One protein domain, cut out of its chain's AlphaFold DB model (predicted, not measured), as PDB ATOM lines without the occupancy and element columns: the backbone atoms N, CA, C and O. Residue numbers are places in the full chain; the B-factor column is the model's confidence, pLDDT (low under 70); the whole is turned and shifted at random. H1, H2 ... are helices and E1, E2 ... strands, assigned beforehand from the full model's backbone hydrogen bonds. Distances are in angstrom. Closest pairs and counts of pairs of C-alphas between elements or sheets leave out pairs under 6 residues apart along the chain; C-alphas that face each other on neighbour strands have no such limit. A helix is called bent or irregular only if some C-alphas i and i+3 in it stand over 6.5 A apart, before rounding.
ATOM      1  N   LEU A   3     -43.247 -32.025  -9.225       93.56
ATOM      2  CA  LEU A   3     -42.029 -31.806  -8.450       93.56
ATOM      3  C   LEU A   3     -42.126 -32.574  -7.127       93.56
ATOM      4  O   LEU A   3     -43.073 -32.386  -6.360       93.56
ATOM      5  N   TRP A   4     -41.141 -33.430  -6.864       94.06
ATOM      6  CA  TRP A   4     -41.028 -34.209  -5.632       94.06
ATOM      7  C   TRP A   4     -39.799 -33.791  -4.840       94.06
ATOM      8  O   TRP A   4     -38.743 -33.570  -5.420       94.06
ATOM      9  N   GLY A   5     -39.935 -33.711  -3.516       89.69
ATOM     10  CA  GLY A   5     -38.833 -33.330  -2.632       89.69
ATOM     11  C   GLY A   5     -38.587 -31.825  -2.557       89.69
ATOM     12  O   GLY A   5     -37.464 -31.422  -2.293       89.69
ATOM     13  N   TYR A   6     -39.601 -30.987  -2.798       90.06
ATOM     14  CA  TYR A   6     -39.524 -29.580  -2.401       90.06
ATOM     15  C   TYR A   6     -39.582 -29.491  -0.868       90.06
ATOM     16  O   TYR A   6     -40.461 -30.096  -0.249       90.06
ATOM     17  N   LEU A   7     -38.640 -28.771  -0.255       81.81
ATOM     18  CA  LEU A   7     -38.606 -28.581   1.193       81.81
ATOM     19  C   LEU A   7     -39.473 -27.377   1.570       81.81
ATOM     20  O   LEU A   7     -38.999 -26.246   1.595       81.81
ATOM     21  N   PHE A   8     -40.745 -27.631   1.862       82.25
ATOM     22  CA  PHE A   8     -41.633 -26.629   2.443       82.25
ATOM     23  C   PHE A   8     -41.414 -26.591   3.954       82.25
ATOM     24  O   PHE A   8     -41.738 -27.558   4.647       82.25
ATOM     25  N   ASP A   9     -40.839 -25.502   4.461       81.81
ATOM     26  CA  ASP A   9     -40.464 -25.396   5.871       81.81
ATOM     27  C   ASP A   9     -41.475 -24.599   6.718       81.81
ATOM     28  O   ASP A   9     -41.659 -24.924   7.893       81.81
ATOM     29  N   ARG A  10     -42.189 -23.616   6.142       85.62
ATOM     30  CA  ARG A  10     -43.238 -22.838   6.827       85.62
ATOM     31  C   ARG A  10     -44.244 -22.173   5.878       85.62
ATOM     32  O   ARG A  10     -43.999 -21.981   4.695       85.62
ATOM     33  N   TYR A  11     -45.384 -21.756   6.429       86.81
ATOM     34  CA  TYR A  11     -46.414 -20.991   5.711       86.81
ATOM     35  C   TYR A  11     -46.094 -19.487   5.671       86.81
ATOM     36  O   TYR A  11     -46.845 -18.672   6.203       86.81
ATOM     37  N   GLU A  12     -44.974 -19.116   5.050       92.06
ATOM     38  CA  GLU A  12     -44.582 -17.715   4.838       92.06
ATOM     39  C   GLU A  12     -44.358 -17.388   3.352       92.06
ATOM     40  O   GLU A  12     -44.382 -18.261   2.476       92.06
ATOM     41  N   HIS A  13     -44.190 -16.096   3.045       92.62
ATOM     42  CA  HIS A  13     -44.058 -15.624   1.666       92.62
ATOM     43  C   HIS A  13     -42.784 -16.110   0.965       92.62
ATOM     44  O   HIS A  13     -42.743 -16.055  -0.261       92.62
ATOM     45  N   ASP A  14     -41.765 -16.585   1.683       92.81
ATOM     46  CA  ASP A  14     -40.560 -17.169   1.086       92.81
ATOM     47  C   ASP A  14     -40.855 -18.525   0.426       92.81
ATOM     48  O   ASP A  14     -40.585 -18.679  -0.765       92.81
ATOM     49  N   CYS A  15     -41.515 -19.459   1.119       92.31
ATOM     50  CA  CYS A  15     -41.880 -20.757   0.528       92.31
ATOM     51  C   CYS A  15     -42.866 -20.627  -0.636       92.31
ATOM     52  O   CYS A  15     -42.753 -21.305  -1.659       92.31
ATOM     53  N   LEU A  16     -43.853 -19.737  -0.503       93.06
ATOM     54  CA  LEU A  16     -44.788 -19.468  -1.596       93.06
ATOM     55  C   LEU A  16     -44.074 -18.834  -2.796       93.06
ATOM     56  O   LEU A  16     -44.399 -19.153  -3.942       93.06
ATOM     57  N   ALA A  17     -43.091 -17.966  -2.547       95.44
ATOM     58  CA  ALA A  17     -42.302 -17.353  -3.603       95.44
ATOM     59  C   ALA A  17     -41.377 -18.351  -4.304       95.44
ATOM     60  O   ALA A  17     -41.217 -18.239  -5.515       95.44
ATOM     61  N   ASP A  18     -40.822 -19.341  -3.600       95.94
ATOM     62  CA  ASP A  18     -40.070 -20.429  -4.237       95.94
ATOM     63  C   ASP A  18     -40.931 -21.181  -5.249       95.94
ATOM     64  O   ASP A  18     -40.533 -21.358  -6.397       95.94
ATOM     65  N   LEU A  19     -42.134 -21.599  -4.846       95.12
ATOM     66  CA  LEU A  19     -43.046 -22.314  -5.739       95.12
ATOM     67  C   LEU A  19     -43.463 -21.446  -6.932       95.12
ATOM     68  O   LEU A  19     -43.504 -21.935  -8.062       95.12
ATOM     69  N   ALA A  20     -43.741 -20.162  -6.692       96.00
ATOM     70  CA  ALA A  20     -44.080 -19.214  -7.746       96.00
ATOM     71  C   ALA A  20     -42.915 -18.995  -8.724       96.00
ATOM     72  O   ALA A  20     -43.140 -18.970  -9.934       96.00
ATOM     73  N   GLU A  21     -41.682 -18.884  -8.223       97.25
ATOM     74  CA  GLU A  21     -40.486 -18.726  -9.050       97.25
ATOM     75  C   GLU A  21     -40.210 -19.990  -9.864       97.25
ATOM     76  O   GLU A  21     -40.021 -19.907 -11.074       97.25
ATOM     77  N   LEU A  22     -40.268 -21.178  -9.259       97.06
ATOM     78  CA  LEU A  22     -40.080 -22.430  -9.993       97.06
ATOM     79  C   LEU A  22     -41.153 -22.625 -11.080       97.06
ATOM     80  O   LEU A  22     -40.839 -23.074 -12.184       97.06
ATOM     81  N   ASP A  23     -42.407 -22.247 -10.816       96.81
ATOM     82  CA  ASP A  23     -43.486 -22.292 -11.810       96.81
ATOM     83  C   ASP A  23     -43.335 -21.231 -12.904       96.81
ATOM     84  O   ASP A  23     -43.629 -21.494 -14.071       96.81
ATOM     85  N   ARG A  24     -42.842 -20.035 -12.571       97.31
ATOM     86  CA  ARG A  24     -42.459 -19.028 -13.569       97.31
ATOM     87  C   ARG A  24     -41.362 -19.573 -14.485       97.31
ATOM     88  O   ARG A  24     -41.544 -19.574 -15.700       97.31
ATOM     89  N   LEU A  25     -40.276 -20.092 -13.912       96.75
ATOM     90  CA  LEU A  25     -39.140 -20.640 -14.656       96.75
ATOM     91  C   LEU A  25     -39.569 -21.784 -15.581       96.75
ATOM     92  O   LEU A  25     -39.229 -21.777 -16.760       96.75
ATOM     93  N   ALA A  26     -40.362 -22.739 -15.087       96.06
ATOM     94  CA  ALA A  26     -40.858 -23.845 -15.904       96.06
ATOM     95  C   ALA A  26     -41.749 -23.363 -17.068       96.06
ATOM     96  O   ALA A  26     -41.624 -23.858 -18.195       96.06
ATOM     97  N   ARG A  27     -42.622 -22.375 -16.823       96.31
ATOM     98  CA  ARG A  27     -43.509 -21.821 -17.857       96.31
ATOM     99  C   ARG A  27     -42.737 -21.057 -18.915       96.31
ATOM    100  O   ARG A  27     -42.942 -21.302 -20.098       96.31
ATOM    101  N   GLU A  28     -41.857 -20.155 -18.505       95.81
ATOM    102  CA  GLU A  28     -41.129 -19.306 -19.444       95.81
ATOM    103  C   GLU A  28     -40.038 -20.064 -20.208       95.81
ATOM    104  O   GLU A  28     -39.824 -19.787 -21.387       95.81
ATOM    105  N   ALA A  29     -39.357 -21.020 -19.566       95.56
ATOM    106  CA  ALA A  29     -38.280 -21.769 -20.206       95.56
ATOM    107  C   ALA A  29     -38.796 -22.927 -21.073       95.56
ATOM    108  O   ALA A  29     -38.218 -23.213 -22.119       95.56
ATOM    109  N   LEU A  30     -39.863 -23.614 -20.642       94.94
ATOM    110  CA  LEU A  30     -40.287 -24.892 -21.234       94.94
ATOM    111  C   LEU A  30     -41.762 -24.929 -21.661       94.94
ATOM    112  O   LEU A  30     -42.209 -25.929 -22.232       94.94
ATOM    113  N   GLY A  31     -42.528 -23.864 -21.403       94.56
ATOM    114  CA  GLY A  31     -43.952 -23.797 -21.736       94.56
ATOM    115  C   GLY A  31     -44.812 -24.750 -20.905       94.56
ATOM    116  O   GLY A  31     -45.833 -25.230 -21.396       94.56
ATOM    117  N   VAL A  32     -44.394 -25.083 -19.679       94.25
ATOM    118  CA  VAL A  32     -45.113 -26.017 -18.796       94.25
ATOM    119  C   VAL A  32     -45.328 -25.431 -17.407       94.25
ATOM    120  O   VAL A  32     -44.457 -24.760 -16.874       94.25
ATOM    121  N   SER A  33     -46.463 -25.744 -16.786       93.81
ATOM    122  CA  SER A  33     -46.725 -25.387 -15.386       93.81
ATOM    123  C   SER A  33     -46.335 -26.506 -14.422       93.81
ATOM    124  O   SER A  33     -46.471 -27.706 -14.733       93.81
ATOM    125  N   LEU A  34     -45.907 -26.119 -13.221       92.25
ATOM    126  CA  LEU A  34     -45.844 -27.008 -12.067       92.25
ATOM    127  C   LEU A  34     -47.279 -27.366 -11.671       92.25
ATOM    128  O   LEU A  34     -48.078 -26.513 -11.302       92.25
ATOM    129  N   GLY A  35     -47.627 -28.643 -11.810       90.38
ATOM    130  CA  GLY A  35     -48.938 -29.156 -11.428       90.38
ATOM    131  C   GLY A  35     -48.901 -29.635  -9.986       90.38
ATOM    132  O   GLY A  35     -49.173 -28.884  -9.052       90.38
ATOM    133  N   LEU A  36     -48.539 -30.906  -9.810       92.50
ATOM    134  CA  LEU A  36     -48.411 -31.522  -8.496       92.50
ATOM    135  C   LEU A  36     -47.032 -31.212  -7.911       92.50
ATOM    136  O   LEU A  36     -46.018 -31.654  -8.443       92.50
ATOM    137  N   VAL A  37     -47.000 -30.490  -6.796       93.50
ATOM    138  CA  VAL A  37     -45.784 -30.317  -5.999       93.50
ATOM    139  C   VAL A  37     -46.016 -30.973  -4.651       93.50
ATOM    140  O   VAL A  37     -46.862 -30.538  -3.864       93.50
ATOM    141  N   ALA A  38     -45.301 -32.061  -4.409       90.06
ATOM    142  CA  ALA A  38     -45.438 -32.801  -3.173       90.06
ATOM    143  C   ALA A  38     -44.876 -32.018  -1.996       90.06
ATOM    144  O   ALA A  38     -43.811 -31.417  -2.106       90.06
ATOM    145  N   LEU A  39     -45.602 -32.060  -0.876       85.75
ATOM    146  CA  LEU A  39     -45.305 -31.275   0.320       85.75
ATOM    147  C   LEU A  39     -45.302 -29.758   0.067       85.75
ATOM    148  O   LEU A  39     -44.678 -29.030   0.809       85.75
ATOM    149  N   SER A  40     -46.033 -29.246  -0.929       88.25
ATOM    150  CA  SER A  40     -46.111 -27.799  -1.232       88.25
ATOM    151  C   SER A  40     -46.895 -26.943  -0.229       88.25
ATOM    152  O   SER A  40     -47.162 -25.777  -0.502       88.25
ATOM    153  N   GLY A  41     -47.365 -27.525   0.875       86.69
ATOM    154  CA  GLY A  41     -48.293 -26.870   1.800       86.69
ATOM    155  C   GLY A  41     -49.726 -26.710   1.265       86.69
ATOM    156  O   GLY A  41     -50.591 -26.254   2.014       86.69
ATOM    157  N   ARG A  42     -50.008 -27.108   0.011       86.75
ATOM    158  CA  ARG A  42     -51.358 -27.080  -0.581       86.75
ATOM    159  C   ARG A  42     -52.296 -28.109   0.070       86.75
ATOM    160  O   ARG A  42     -51.832 -29.182   0.468       86.75
ATOM    161  N   PRO A  43     -53.614 -27.833   0.137       88.38
ATOM    162  CA  PRO A  43     -54.591 -28.777   0.670       88.38
ATOM    163  C   PRO A  43     -54.553 -30.134  -0.040       88.38
ATOM    164  O   PRO A  43     -54.481 -30.212  -1.265       88.38
ATOM    165  N   TYR A  44     -54.691 -31.218   0.727       87.62
ATOM    166  CA  TYR A  44     -54.664 -32.585   0.195       87.62
ATOM    167  C   TYR A  44     -55.705 -32.829  -0.914       87.62
ATOM    168  O   TYR A  44     -55.408 -33.503  -1.897       87.62
ATOM    169  N   ALA A  45     -56.895 -32.231  -0.804       87.31
ATOM    170  CA  ALA A  45     -57.945 -32.344  -1.819       87.31
ATOM    171  C   ALA A  45     -57.491 -31.845  -3.206       87.31
ATOM    172  O   ALA A  45     -57.846 -32.441  -4.222       87.31
ATOM    173  N   GLU A  46     -56.655 -30.803  -3.254       84.69
ATOM    174  CA  GLU A  46     -56.090 -30.292  -4.508       84.69
ATOM    175  C   GLU A  46     -55.053 -31.250  -5.106       84.69
ATOM    176  O   GLU A  46     -54.898 -31.302  -6.325       84.69
ATOM    177  N   LEU A  47     -54.365 -32.035  -4.270       83.69
ATOM    178  CA  LEU A  47     -53.400 -33.042  -4.720       83.69
ATOM    179  C   LEU A  47     -54.100 -34.282  -5.286       83.69
ATOM    180  O   LEU A  47     -53.664 -34.808  -6.305       83.69
ATOM    181  N   VAL A  48     -55.191 -34.731  -4.657       84.81
ATOM    182  CA  VAL A  48     -55.969 -35.898  -5.115       84.81
ATOM    183  C   VAL A  48     -56.678 -35.617  -6.438       84.81
ATOM    184  O   VAL A  48     -56.746 -36.491  -7.298       84.81
ATOM    185  N   GLY A  49     -57.185 -34.395  -6.620       80.94
ATOM    186  CA  GLY A  49     -57.829 -33.975  -7.865       80.94
ATOM    187  C   GLY A  49     -56.859 -33.588  -8.986       80.94
ATOM    188  O   GLY A  49     -57.307 -33.271 -10.089       80.94
ATOM    189  N   ALA A  50     -55.547 -33.576  -8.730       84.50
ATOM    190  CA  ALA A  50     -54.572 -33.120  -9.710       84.50
ATOM    191  C   ALA A  50     -54.492 -34.086 -10.911       84.50
ATOM    192  O   ALA A  50     -54.385 -35.302 -10.725       84.50
ATOM    193  N   PRO A  51     -54.474 -33.576 -12.159       86.38
ATOM    194  CA  PRO A  51     -54.238 -34.408 -13.330       86.38
ATOM    195  C   PRO A  51     -52.907 -35.153 -13.219       86.38
ATOM    196  O   PRO A  51     -51.913 -34.612 -12.722       86.38
ATOM    197  N   ARG A  52     -52.858 -36.378 -13.752       88.81
ATOM    198  CA  ARG A  52     -51.623 -37.166 -13.784       88.81
ATOM    199  C   ARG A  52     -50.518 -36.380 -14.507       88.81
ATOM    200  O   ARG A  52     -50.727 -35.940 -15.641       88.81
ATOM    201  N   PRO A  53     -49.339 -36.196 -13.890       93.12
ATOM    202  CA  PRO A  53     -48.302 -35.358 -14.466       93.12
ATOM    203  C   PRO A  53     -47.691 -35.998 -15.717       93.12
ATOM    204  O   PRO A  53     -47.492 -37.209 -15.794       93.12
ATOM    205  N   ALA A  54     -47.341 -35.155 -16.692       93.38
ATOM    206  CA  ALA A  54     -46.671 -35.595 -17.913       93.38
ATOM    207  C   ALA A  54     -45.220 -36.064 -17.686       93.38
ATOM    208  O   ALA A  54     -44.709 -36.834 -18.488       93.38
ATOM    209  N   ALA A  55     -44.573 -35.596 -16.625       96.56
ATOM    210  CA  ALA A  55     -43.230 -35.969 -16.195       96.56
ATOM    211  C   ALA A  55     -43.043 -35.523 -14.739       96.56
ATOM    212  O   ALA A  55     -43.801 -34.663 -14.264       96.56
ATOM    213  N   ALA A  56     -42.037 -36.066 -14.062       96.62
ATOM    214  CA  ALA A  56     -41.649 -35.686 -12.713       96.62
ATOM    215  C   ALA A  56     -40.158 -35.344 -12.624       96.62
ATOM    216  O   ALA A  56     -39.321 -35.970 -13.272       96.62
ATOM    217  N   VAL A  57     -39.842 -34.376 -11.767       97.25
ATOM    218  CA  VAL A  57     -38.478 -34.126 -11.294       97.25
ATOM    219  C   VAL A  57     -38.417 -34.440  -9.805       97.25
ATOM    220  O   VAL A  57     -39.272 -33.994  -9.036       97.25
ATOM    221  N   VAL A  58     -37.418 -35.225  -9.417       97.56
ATOM    222  CA  VAL A  58     -37.144 -35.628  -8.039       97.56
ATOM    223  C   VAL A  58     -35.947 -34.836  -7.532       97.56
ATOM    224  O   VAL A  58     -34.851 -34.929  -8.083       97.56
ATOM    225  N   LEU A  59     -36.187 -34.036  -6.499       97.44
ATOM    226  CA  LEU A  59     -35.165 -33.321  -5.751       97.44
ATOM    227  C   LEU A  59     -34.570 -34.220  -4.653       97.44
ATOM    228  O   LEU A  59     -35.229 -35.177  -4.225       97.44
ATOM    229  N   PRO A  60     -33.381 -33.874  -4.123       96.31
ATOM    230  CA  PRO A  60     -32.614 -34.708  -3.194       96.31
ATOM    231  C   PRO A  60     -33.383 -35.242  -1.980       96.31
ATOM    232  O   PRO A  60     -33.149 -36.361  -1.526       96.31
ATOM    233  N   TYR A  61     -34.331 -34.465  -1.453       95.38
ATOM    234  CA  TYR A  61     -35.116 -34.854  -0.278       95.38
ATOM    235  C   TYR A  61     -36.092 -36.006  -0.530       95.38
ATOM    236  O   TYR A  61     -36.601 -36.593   0.422       95.38
ATOM    237  N   ALA A  62     -36.366 -36.336  -1.793       95.50
ATOM    238  CA  ALA A  62     -37.285 -37.397  -2.186       95.50
ATOM    239  C   ALA A  62     -36.623 -38.462  -3.072       95.50
ATOM    240  O   ALA A  62     -37.332 -39.202  -3.753       95.50
ATOM    241  N   ASP A  63     -35.291 -38.591  -3.045       93.88
ATOM    242  CA  ASP A  63     -34.560 -39.572  -3.866       93.88
ATOM    243  C   ASP A  63     -35.086 -41.008  -3.678       93.88
ATOM    244  O   ASP A  63     -35.221 -41.758  -4.646       93.88
ATOM    245  N   SER A  64     -35.484 -41.376  -2.455       94.31
ATOM    246  CA  SER A  64     -36.091 -42.681  -2.153       94.31
ATOM    247  C   SER A  64     -37.427 -42.929  -2.866       94.31
ATOM    248  O   SER A  64     -37.820 -44.078  -3.048       94.31
ATOM    249  N   SER A  65     -38.120 -41.875  -3.307       94.81
ATOM    250  CA  SER A  65     -39.401 -41.971  -4.019       94.81
ATOM    251  C   SER A  65     -39.231 -42.205  -5.522       94.81
ATOM    252  O   SER A  65     -40.210 -42.476  -6.219       94.81
ATOM    253  N   ARG A  66     -38.002 -42.115  -6.052       95.81
ATOM    254  CA  ARG A  66     -37.745 -42.179  -7.496       95.81
ATOM    255  C   ARG A  66     -38.206 -43.493  -8.124       95.81
ATOM    256  O   ARG A  66     -38.845 -43.457  -9.170       95.81
ATOM    257  N   ALA A  67     -37.912 -44.632  -7.497       97.00
ATOM    258  CA  ALA A  67     -38.278 -45.945  -8.033       97.00
ATOM    259  C   ALA A  67     -39.803 -46.097  -8.185       97.00
ATOM    260  O   ALA A  67     -40.279 -46.477  -9.250       97.00
ATOM    261  N   ALA A  68     -40.564 -45.693  -7.164       96.12
ATOM    262  CA  ALA A  68     -42.026 -45.704  -7.208       96.12
ATOM    263  C   ALA A  68     -42.577 -44.758  -8.292       96.12
ATOM    264  O   ALA A  68     -43.523 -45.090  -9.002       96.12
ATOM    265  N   LEU A  69     -41.966 -43.584  -8.473       95.56
ATOM    266  CA  LEU A  69     -42.355 -42.671  -9.549       95.56
ATOM    267  C   LEU A  69     -42.052 -43.243 -10.935       95.56
ATOM    268  O   LEU A  69     -42.838 -43.011 -11.847       95.56
ATOM    269  N   ILE A  70     -40.952 -43.981 -11.104       97.44
ATOM    270  CA  ILE A  70     -40.615 -44.660 -12.364       97.44
ATOM    271  C   ILE A  70     -41.631 -45.761 -12.669       97.44
ATOM    272  O   ILE A  70     -42.093 -45.841 -13.803       97.44
ATOM    273  N   GLU A  71     -42.028 -46.555 -11.677       96.88
ATOM    274  CA  GLU A  71     -43.070 -47.578 -11.836       96.88
ATOM    275  C   GLU A  71     -44.392 -46.963 -12.323       96.88
ATOM    276  O   GLU A  71     -45.046 -47.488 -13.223       96.88
ATOM    277  N   VAL A  72     -44.756 -45.796 -11.780       94.75
ATOM    278  CA  VAL A  72     -45.993 -45.107 -12.157       94.75
ATOM    279  C   VAL A  72     -45.853 -44.345 -13.477       94.75
ATOM    280  O   VAL A  72     -46.777 -44.359 -14.280       94.75
ATOM    281  N   LEU A  73     -44.771 -43.611 -13.729       95.19
ATOM    282  CA  LEU A  73     -44.686 -42.663 -14.851       95.19
ATOM    283  C   LEU A  73     -43.876 -43.180 -16.044       95.19
ATOM    284  O   LEU A  73     -44.114 -42.712 -17.160       95.19
ATOM    285  N   GLY A  74     -42.977 -44.141 -15.831       96.69
ATOM    286  CA  GLY A  74     -41.992 -44.635 -16.794       96.69
ATOM    287  C   GLY A  74     -40.617 -43.969 -16.644       96.69
ATOM    288  O   GLY A  74     -40.514 -42.792 -16.297       96.69
ATOM    289  N   GLU A  75     -39.549 -44.715 -16.943       94.31
ATOM    290  CA  GLU A  75     -38.150 -44.325 -16.688       94.31
ATOM    291  C   GLU A  75     -37.729 -43.023 -17.391       94.31
ATOM    292  O   GLU A  75     -37.125 -42.152 -16.771       94.31
ATOM    293  N   GLY A  76     -38.140 -42.818 -18.645       95.75
ATOM    294  CA  GLY A  76     -37.836 -41.596 -19.404       95.75
ATOM    295  C   GLY A  76     -38.624 -40.350 -18.980       95.75
ATOM    296  O   GLY A  76     -38.439 -39.286 -19.560       95.75
ATOM    297  N   ARG A  77     -39.530 -40.470 -18.001       97.00
ATOM    298  CA  ARG A  77     -40.421 -39.386 -17.551       97.00
ATOM    299  C   ARG A  77     -40.138 -38.950 -16.117       97.00
ATOM    300  O   ARG A  77     -40.879 -38.129 -15.578       97.00
ATOM    301  N   VAL A  78     -39.082 -39.486 -15.502       97.81
ATOM    302  CA  VAL A  78     -38.652 -39.155 -14.141       97.81
ATOM    303  C   VAL A  78     -37.168 -38.811 -14.150       97.81
ATOM    304  O   VAL A  78     -36.322 -39.686 -14.320       97.81
ATOM    305  N   ALA A  79     -36.843 -37.542 -13.916       97.06
ATOM    306  CA  ALA A  79     -35.459 -37.095 -13.779       97.06
ATOM    307  C   ALA A  79     -35.119 -36.770 -12.322       97.06
ATOM    308  O   ALA A  79     -35.959 -36.272 -11.575       97.06
ATOM    309  N   SER A  80     -33.870 -37.013 -11.938       97.19
ATOM    310  CA  SER A  80     -33.293 -36.438 -10.720       97.19
ATOM    311  C   SER A  80     -32.674 -35.081 -11.041       97.19
ATOM    312  O   SER A  80     -32.179 -34.855 -12.148       97.19
ATOM    313  N   ALA A  81     -32.701 -34.173 -10.076       97.25
ATOM    314  CA  ALA A  81     -32.070 -32.864 -10.184       97.25
ATOM    315  C   ALA A  81     -31.463 -32.453  -8.835       97.25
ATOM    316  O   ALA A  81     -31.958 -32.896  -7.795       97.25
ATOM    317  N   PRO A  82     -30.430 -31.590  -8.822       97.00
ATOM    318  CA  PRO A  82     -30.014 -30.922  -7.595       97.00
ATOM    319  C   PRO A  82     -31.097 -29.936  -7.134       97.00
ATOM    320  O   PRO A  82     -32.088 -29.693  -7.830       97.00
ATOM    321  N   LEU A  83     -30.898 -29.325  -5.965       97.75
ATOM    322  CA  LEU A  83     -31.759 -28.221  -5.545       97.75
ATOM    323  C   LEU A  83     -31.642 -27.045  -6.536       97.75
ATOM    324  O   LEU A  83     -30.524 -26.666  -6.897       97.75
ATOM    325  N   PRO A  84     -32.769 -26.436  -6.953       97.50
ATOM    326  CA  PRO A  84     -32.780 -25.312  -7.885       97.50
ATOM    327  C   PRO A  84     -32.413 -24.007  -7.166       97.50
ATOM    328  O   PRO A  84     -33.232 -23.101  -7.043       97.50
ATOM    329  N   ILE A  85     -31.200 -23.937  -6.623       97.62
ATOM    330  CA  ILE A  85     -30.664 -22.798  -5.873       97.62
ATOM    331  C   ILE A  85     -29.376 -22.345  -6.569       97.62
ATOM    332  O   ILE A  85     -28.550 -23.173  -6.962       97.62
ATOM    333  N   GLY A  86     -29.215 -21.032  -6.742       95.88
ATOM    334  CA  GLY A  86     -28.118 -20.461  -7.530       95.88
ATOM    335  C   GLY A  86     -28.321 -20.600  -9.038       95.88
ATOM    336  O   GLY A  86     -29.311 -21.167  -9.503       95.88
ATOM    337  N   VAL A  87     -27.382 -20.078  -9.824       95.31
ATOM    338  CA  VAL A  87     -27.421 -20.152 -11.293       95.31
ATOM    339  C   VAL A  87     -27.313 -21.595 -11.757       95.31
ATOM    340  O   VAL A  87     -28.101 -22.040 -12.596       95.31
ATOM    341  N   ILE A  88     -26.322 -22.322 -11.245       95.75
ATOM    342  CA  ILE A  88     -25.957 -23.637 -11.770       95.75
ATOM    343  C   ILE A  88     -26.968 -24.694 -11.330       95.75
ATOM    344  O   ILE A  88     -27.472 -25.431 -12.178       95.75
ATOM    345  N   GLY A  89     -27.349 -24.711 -10.048       97.12
ATOM    346  CA  GLY A  89     -28.379 -25.621  -9.535       97.12
ATOM    347  C   GLY A  89     -29.721 -25.435 -10.249       97.12
ATOM    348  O   GLY A  89     -30.335 -26.407 -10.690       97.12
ATOM    349  N   THR A  90     -30.135 -24.182 -10.473       97.56
ATOM    350  CA  THR A  90     -31.353 -23.863 -11.242       97.56
ATOM    351  C   THR A  90     -31.249 -24.308 -12.701       97.56
ATOM    352  O   THR A  90     -32.201 -24.873 -13.241       97.56
ATOM    353  N   SER A  91     -30.096 -24.098 -13.344       96.62
ATOM    354  CA  SER A  91     -29.873 -24.524 -14.734       96.62
ATOM    355  C   SER A  91     -29.953 -26.048 -14.868       96.62
ATOM    356  O   SER A  91     -30.620 -26.552 -15.768       96.62
ATOM    357  N   LEU A  92     -29.316 -26.789 -13.956       96.44
ATOM    358  CA  LEU A  92     -29.375 -28.251 -13.917       96.44
ATOM    359  C   LEU A  92     -30.800 -28.759 -13.699       96.44
ATOM    360  O   LEU A  92     -31.230 -29.676 -14.391       96.44
ATOM    361  N   TRP A  93     -31.554 -28.130 -12.800       97.50
ATOM    362  CA  TRP A  93     -32.956 -28.471 -12.587       97.50
ATOM    363  C   TRP A  93     -33.816 -28.266 -13.846       97.50
ATOM    364  O   TRP A  93     -34.575 -29.166 -14.213       97.50
ATOM    365  N   LEU A  94     -33.657 -27.140 -14.554       97.19
ATOM    366  CA  LEU A  94     -34.361 -26.892 -15.820       97.19
ATOM    367  C   LEU A  94     -33.958 -27.889 -16.915       97.19
ATOM    368  O   LEU A  94     -34.824 -28.358 -17.653       97.19
ATOM    369  N   ASN A  95     -32.678 -28.256 -16.995       96.12
ATOM    370  CA  ASN A  95     -32.190 -29.274 -17.930       96.12
ATOM    371  C   ASN A  95     -32.789 -30.657 -17.633       96.12
ATOM    372  O   ASN A  95     -33.315 -31.305 -18.538       96.12
ATOM    373  N   SER A  96     -32.780 -31.089 -16.367       96.25
ATOM    374  CA  SER A  96     -33.421 -32.338 -15.937       96.25
ATOM    375  C   SER A  96     -34.915 -32.345 -16.258       96.25
ATOM    376  O   SER A  96     -35.460 -33.359 -16.698       96.25
ATOM    377  N   LEU A  97     -35.584 -31.201 -16.087       95.62
ATOM    378  CA  LEU A  97     -36.986 -31.047 -16.445       95.62
ATOM    379  C   LEU A  97     -37.217 -31.155 -17.959       95.62
ATOM    380  O   LEU A  97     -38.101 -31.897 -18.391       95.62
ATOM    381  N   ALA A  98     -36.430 -30.447 -18.768       95.88
ATOM    382  CA  ALA A  98     -36.518 -30.512 -20.224       95.88
ATOM    383  C   ALA A  98     -36.329 -31.952 -20.727       95.88
ATOM    384  O   ALA A  98     -37.136 -32.432 -21.525       95.88
ATOM    385  N   ALA A  99     -35.334 -32.660 -20.182       95.06
ATOM    386  CA  ALA A  99     -35.055 -34.056 -20.501       95.06
ATOM    387  C   ALA A  99     -36.239 -34.977 -20.166       95.06
ATOM    388  O   ALA A  99     -36.695 -35.719 -21.035       95.06
ATOM    389  N   ALA A 100     -36.804 -34.882 -18.956       96.19
ATOM    390  CA  ALA A 100     -37.951 -35.703 -18.545       96.19
ATOM    391  C   ALA A 100     -39.225 -35.439 -19.374       96.19
ATOM    392  O   ALA A 100     -40.118 -36.283 -19.444       96.19
ATOM    393  N   LEU A 101     -39.329 -34.256 -19.984       96.00
ATOM    394  CA  LEU A 101     -40.429 -33.874 -20.870       96.00
ATOM    395  C   LEU A 101     -40.153 -34.173 -22.351       96.00
ATOM    396  O   LEU A 101     -41.028 -33.912 -23.178       96.00
ATOM    397  N   GLY A 102     -38.957 -34.662 -22.699       95.50
ATOM    398  CA  GLY A 102     -38.531 -34.840 -24.089       95.50
ATOM    399  C   GLY A 102     -38.507 -33.528 -24.883       95.50
ATOM    400  O   GLY A 102     -38.838 -33.516 -26.068       95.50
ATOM    401  N   LYS A 103     -38.201 -32.403 -24.226       94.31
ATOM    402  CA  LYS A 103     -38.143 -31.072 -24.847       94.31
ATOM    403  C   LYS A 103     -36.749 -30.793 -25.406       94.31
ATOM    404  O   LYS A 103     -35.746 -31.222 -24.847       94.31
ATOM    405  N   ASP A 104     -36.706 -30.036 -26.500       88.38
ATOM    406  CA  ASP A 104     -35.464 -29.539 -27.096       88.38
ATOM    407  C   ASP A 104     -34.745 -28.588 -26.114       88.38
ATOM    408  O   ASP A 104     -35.395 -27.674 -25.598       88.38
ATOM    409  N   PRO A 105     -33.439 -28.770 -25.848       84.75
ATOM    410  CA  PRO A 105     -32.675 -27.888 -24.963       84.75
ATOM    411  C   PRO A 105     -32.360 -26.507 -25.567       84.75
ATOM    412  O   PRO A 105     -32.086 -25.571 -24.822       84.75
ATOM    413  N   ARG A 106     -32.428 -26.310 -26.891       84.44
ATOM    414  CA  ARG A 106     -31.997 -25.039 -27.520       84.44
ATOM    415  C   ARG A 106     -32.769 -23.796 -27.038       84.44
ATOM    416  O   ARG A 106     -32.132 -22.776 -26.773       84.44
ATOM    417  N   PRO A 107     -34.111 -23.818 -26.889       86.56
ATOM    418  CA  PRO A 107     -34.844 -22.692 -26.301       86.56
ATOM    419  C   PRO A 107     -34.442 -22.405 -24.847       86.56
ATOM    420  O   PRO A 107     -34.464 -21.247 -24.422       86.56
ATOM    421  N   LEU A 108     -34.042 -23.441 -24.103       90.81
ATOM    422  CA  LEU A 108     -33.581 -23.309 -22.727       90.81
ATOM    423  C   LEU A 108     -32.229 -22.583 -22.665       90.81
ATOM    424  O   LEU A 108     -32.073 -21.706 -21.820       90.81
ATOM    425  N   ASP A 109     -31.301 -22.828 -23.590       90.44
ATOM    426  CA  ASP A 109     -30.017 -22.107 -23.627       90.44
ATOM    427  C   ASP A 109     -30.205 -20.589 -23.772       90.44
ATOM    428  O   ASP A 109     -29.588 -19.802 -23.049       90.44
ATOM    429  N   ALA A 110     -31.104 -20.162 -24.666       90.69
ATOM    430  CA  ALA A 110     -31.424 -18.748 -24.853       90.69
ATOM    431  C   ALA A 110     -32.102 -18.139 -23.611       90.69
ATOM    432  O   ALA A 110     -31.800 -17.005 -23.227       90.69
ATOM    433  N   PHE A 111     -32.996 -18.895 -22.964       93.69
ATOM    434  CA  PHE A 111     -33.625 -18.504 -21.702       93.69
ATOM    435  C   PHE A 111     -32.578 -18.317 -20.591       93.69
ATOM    436  O   PHE A 111     -32.519 -17.258 -19.967       93.69
ATOM    437  N   LEU A 112     -31.702 -19.306 -20.393       92.62
ATOM    438  CA  LEU A 112     -30.639 -19.277 -19.389       92.62
ATOM    439  C   LEU A 112     -29.648 -18.138 -19.649       92.62
ATOM    440  O   LEU A 112     -29.223 -17.469 -18.708       92.62
ATOM    441  N   ALA A 113     -29.292 -17.884 -20.911       90.88
ATOM    442  CA  ALA A 113     -28.429 -16.766 -21.277       90.88
ATOM    443  C   ALA A 113     -29.038 -15.420 -20.862       90.88
ATOM    444  O   ALA A 113     -28.324 -14.576 -20.323       90.88
ATOM    445  N   ARG A 114     -30.352 -15.239 -21.055       91.69
ATOM    446  CA  ARG A 114     -31.077 -14.035 -20.629       91.69
ATOM    447  C   ARG A 114     -31.138 -13.903 -19.108       91.69
ATOM    448  O   ARG A 114     -30.812 -12.841 -18.595       91.69
ATOM    449  N   GLU A 115     -31.492 -14.958 -18.380       92.19
ATOM    450  CA  GLU A 115     -31.533 -14.921 -16.905       92.19
ATOM    451  C   GLU A 115     -30.145 -14.615 -16.310       92.19
ATOM    452  O   GLU A 115     -30.006 -13.834 -15.366       92.19
ATOM    453  N   ARG A 116     -29.071 -15.116 -16.935       85.50
ATOM    454  CA  ARG A 116     -27.688 -14.782 -16.558       85.50
ATOM    455  C   ARG A 116     -27.327 -13.310 -16.786       85.50
ATOM    456  O   ARG A 116     -26.394 -12.820 -16.150       85.50
ATOM    457  N   GLN A 117     -28.056 -12.564 -17.618       83.38
ATOM    458  CA  GLN A 117     -27.855 -11.114 -17.754       83.38
ATOM    459  C   GLN A 117     -28.264 -10.334 -16.500       83.38
ATOM    460  O   GLN A 117     -27.964  -9.147 -16.412       83.38
ATOM    461  N   LEU A 118     -28.892 -10.975 -15.508       73.06
ATOM    462  CA  LEU A 118     -29.152 -10.377 -14.198       73.06
ATOM    463  C   LEU A 118     -27.909 -10.417 -13.285       73.06
ATOM    464  O   LEU A 118     -27.806  -9.627 -12.344       73.06
TER     465      LEU A 118
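Overview. This is residues 3 to 118 of the 275 residues of the protein "Oxidored_nitro domain-containing protein" of Myxococcales bacterium (UniProt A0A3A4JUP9). A tiny two-stranded sheet, E1 and E2, sits at the core between H3 on one side and H4 on the other; H5 folds back beside H4, and the long H1 meets both with its last residues. Short H2 lies out at the far end from H5, reached by the long stretch of residues 31 to 43. The printed part has 116 residues with five named helices and two named strands, in the order H1 H2 E1 H3 E2 H4 H5; the sheet, in the order E1, E2, is parallel and the class is mostly helix. The whole is compact, with a radius of gyration of the C-alphas of 13.8 A and spans of 39 by 35 by 23 A.

Arrangement. Start at residues 3 to 4, which pair in parallel with residues 57 to 58 of E1, residues 56 to 58. Beside E1 look for its parallel neighbour E2, residues 78 to 80, at 26 degrees; N 58 and O 79 are 2.8 A apart, and N 79 and O 56 are 3.0 A apart, both within hydrogen-bond range. Between them in the chain comes H3, residues 60 to 73, and the three form a strand-helix-strand unit, two parallel strands joined through a helix, with a right-handed crossover. The closest C-alphas of H3 and E2, those of Ile 70 and Val 78, are 6.1 A apart. Next find H4, residues 86 to 100, whose Ala 100 has its C-alpha 5.6 A from that of Ala 79 in E2, their closest pair. H4 and H5, residues 106 to 116, form a helical hairpin: they touch, closest at the C-alphas of Ser 91 and Leu 112, 7.1 A apart, and run opposite ways at a shallow tilt of 16 degrees. H1, residues 13 to 30, touches H4 with residues 25 to 30 alone, at a steep tilt of 53 degrees, the same way; their closest C-alphas are those of Leu 30 and Ala 98, 6.8 A apart. H1 touches H5 with residues 28 to 30 alone, closest at the C-alphas of Ala 29 and Leu 108, 5.6 A apart. H2, residues 44 to 48, touches no helix. Every O i to N i+4 pair is within hydrogen-bond range in H1, H2 and H4; the counts are 5 of 10 in H3 and 6 of 7 in H5.

Along the chain. Find C-alpha 13 at (-44.058, -15.624, 1.666); from there H1 runs 25.0 A to C-alpha 30. H2 is 6.4 A long, E1 6.5 A and E2 6.9 A. H3 is 18.6 A long and irregular, with C-alphas 61 and 64 8.1 A apart. H4 runs 21.2 A from C-alpha 86 at (-28.118, -20.461, -7.530), and H5 runs 15.6 A to C-alpha 116 at (-27.688, -14.782, -16.558).

Size, cuts and confidence. The two C-alphas farthest apart, those of Ala 45 and Gln 117, are 40.1 A apart. The printed part has no cut, and the link from H1 to H2, 13 residues, is long. The mean pLDDT of the printed part is 92.8, and no printed residue is under 70.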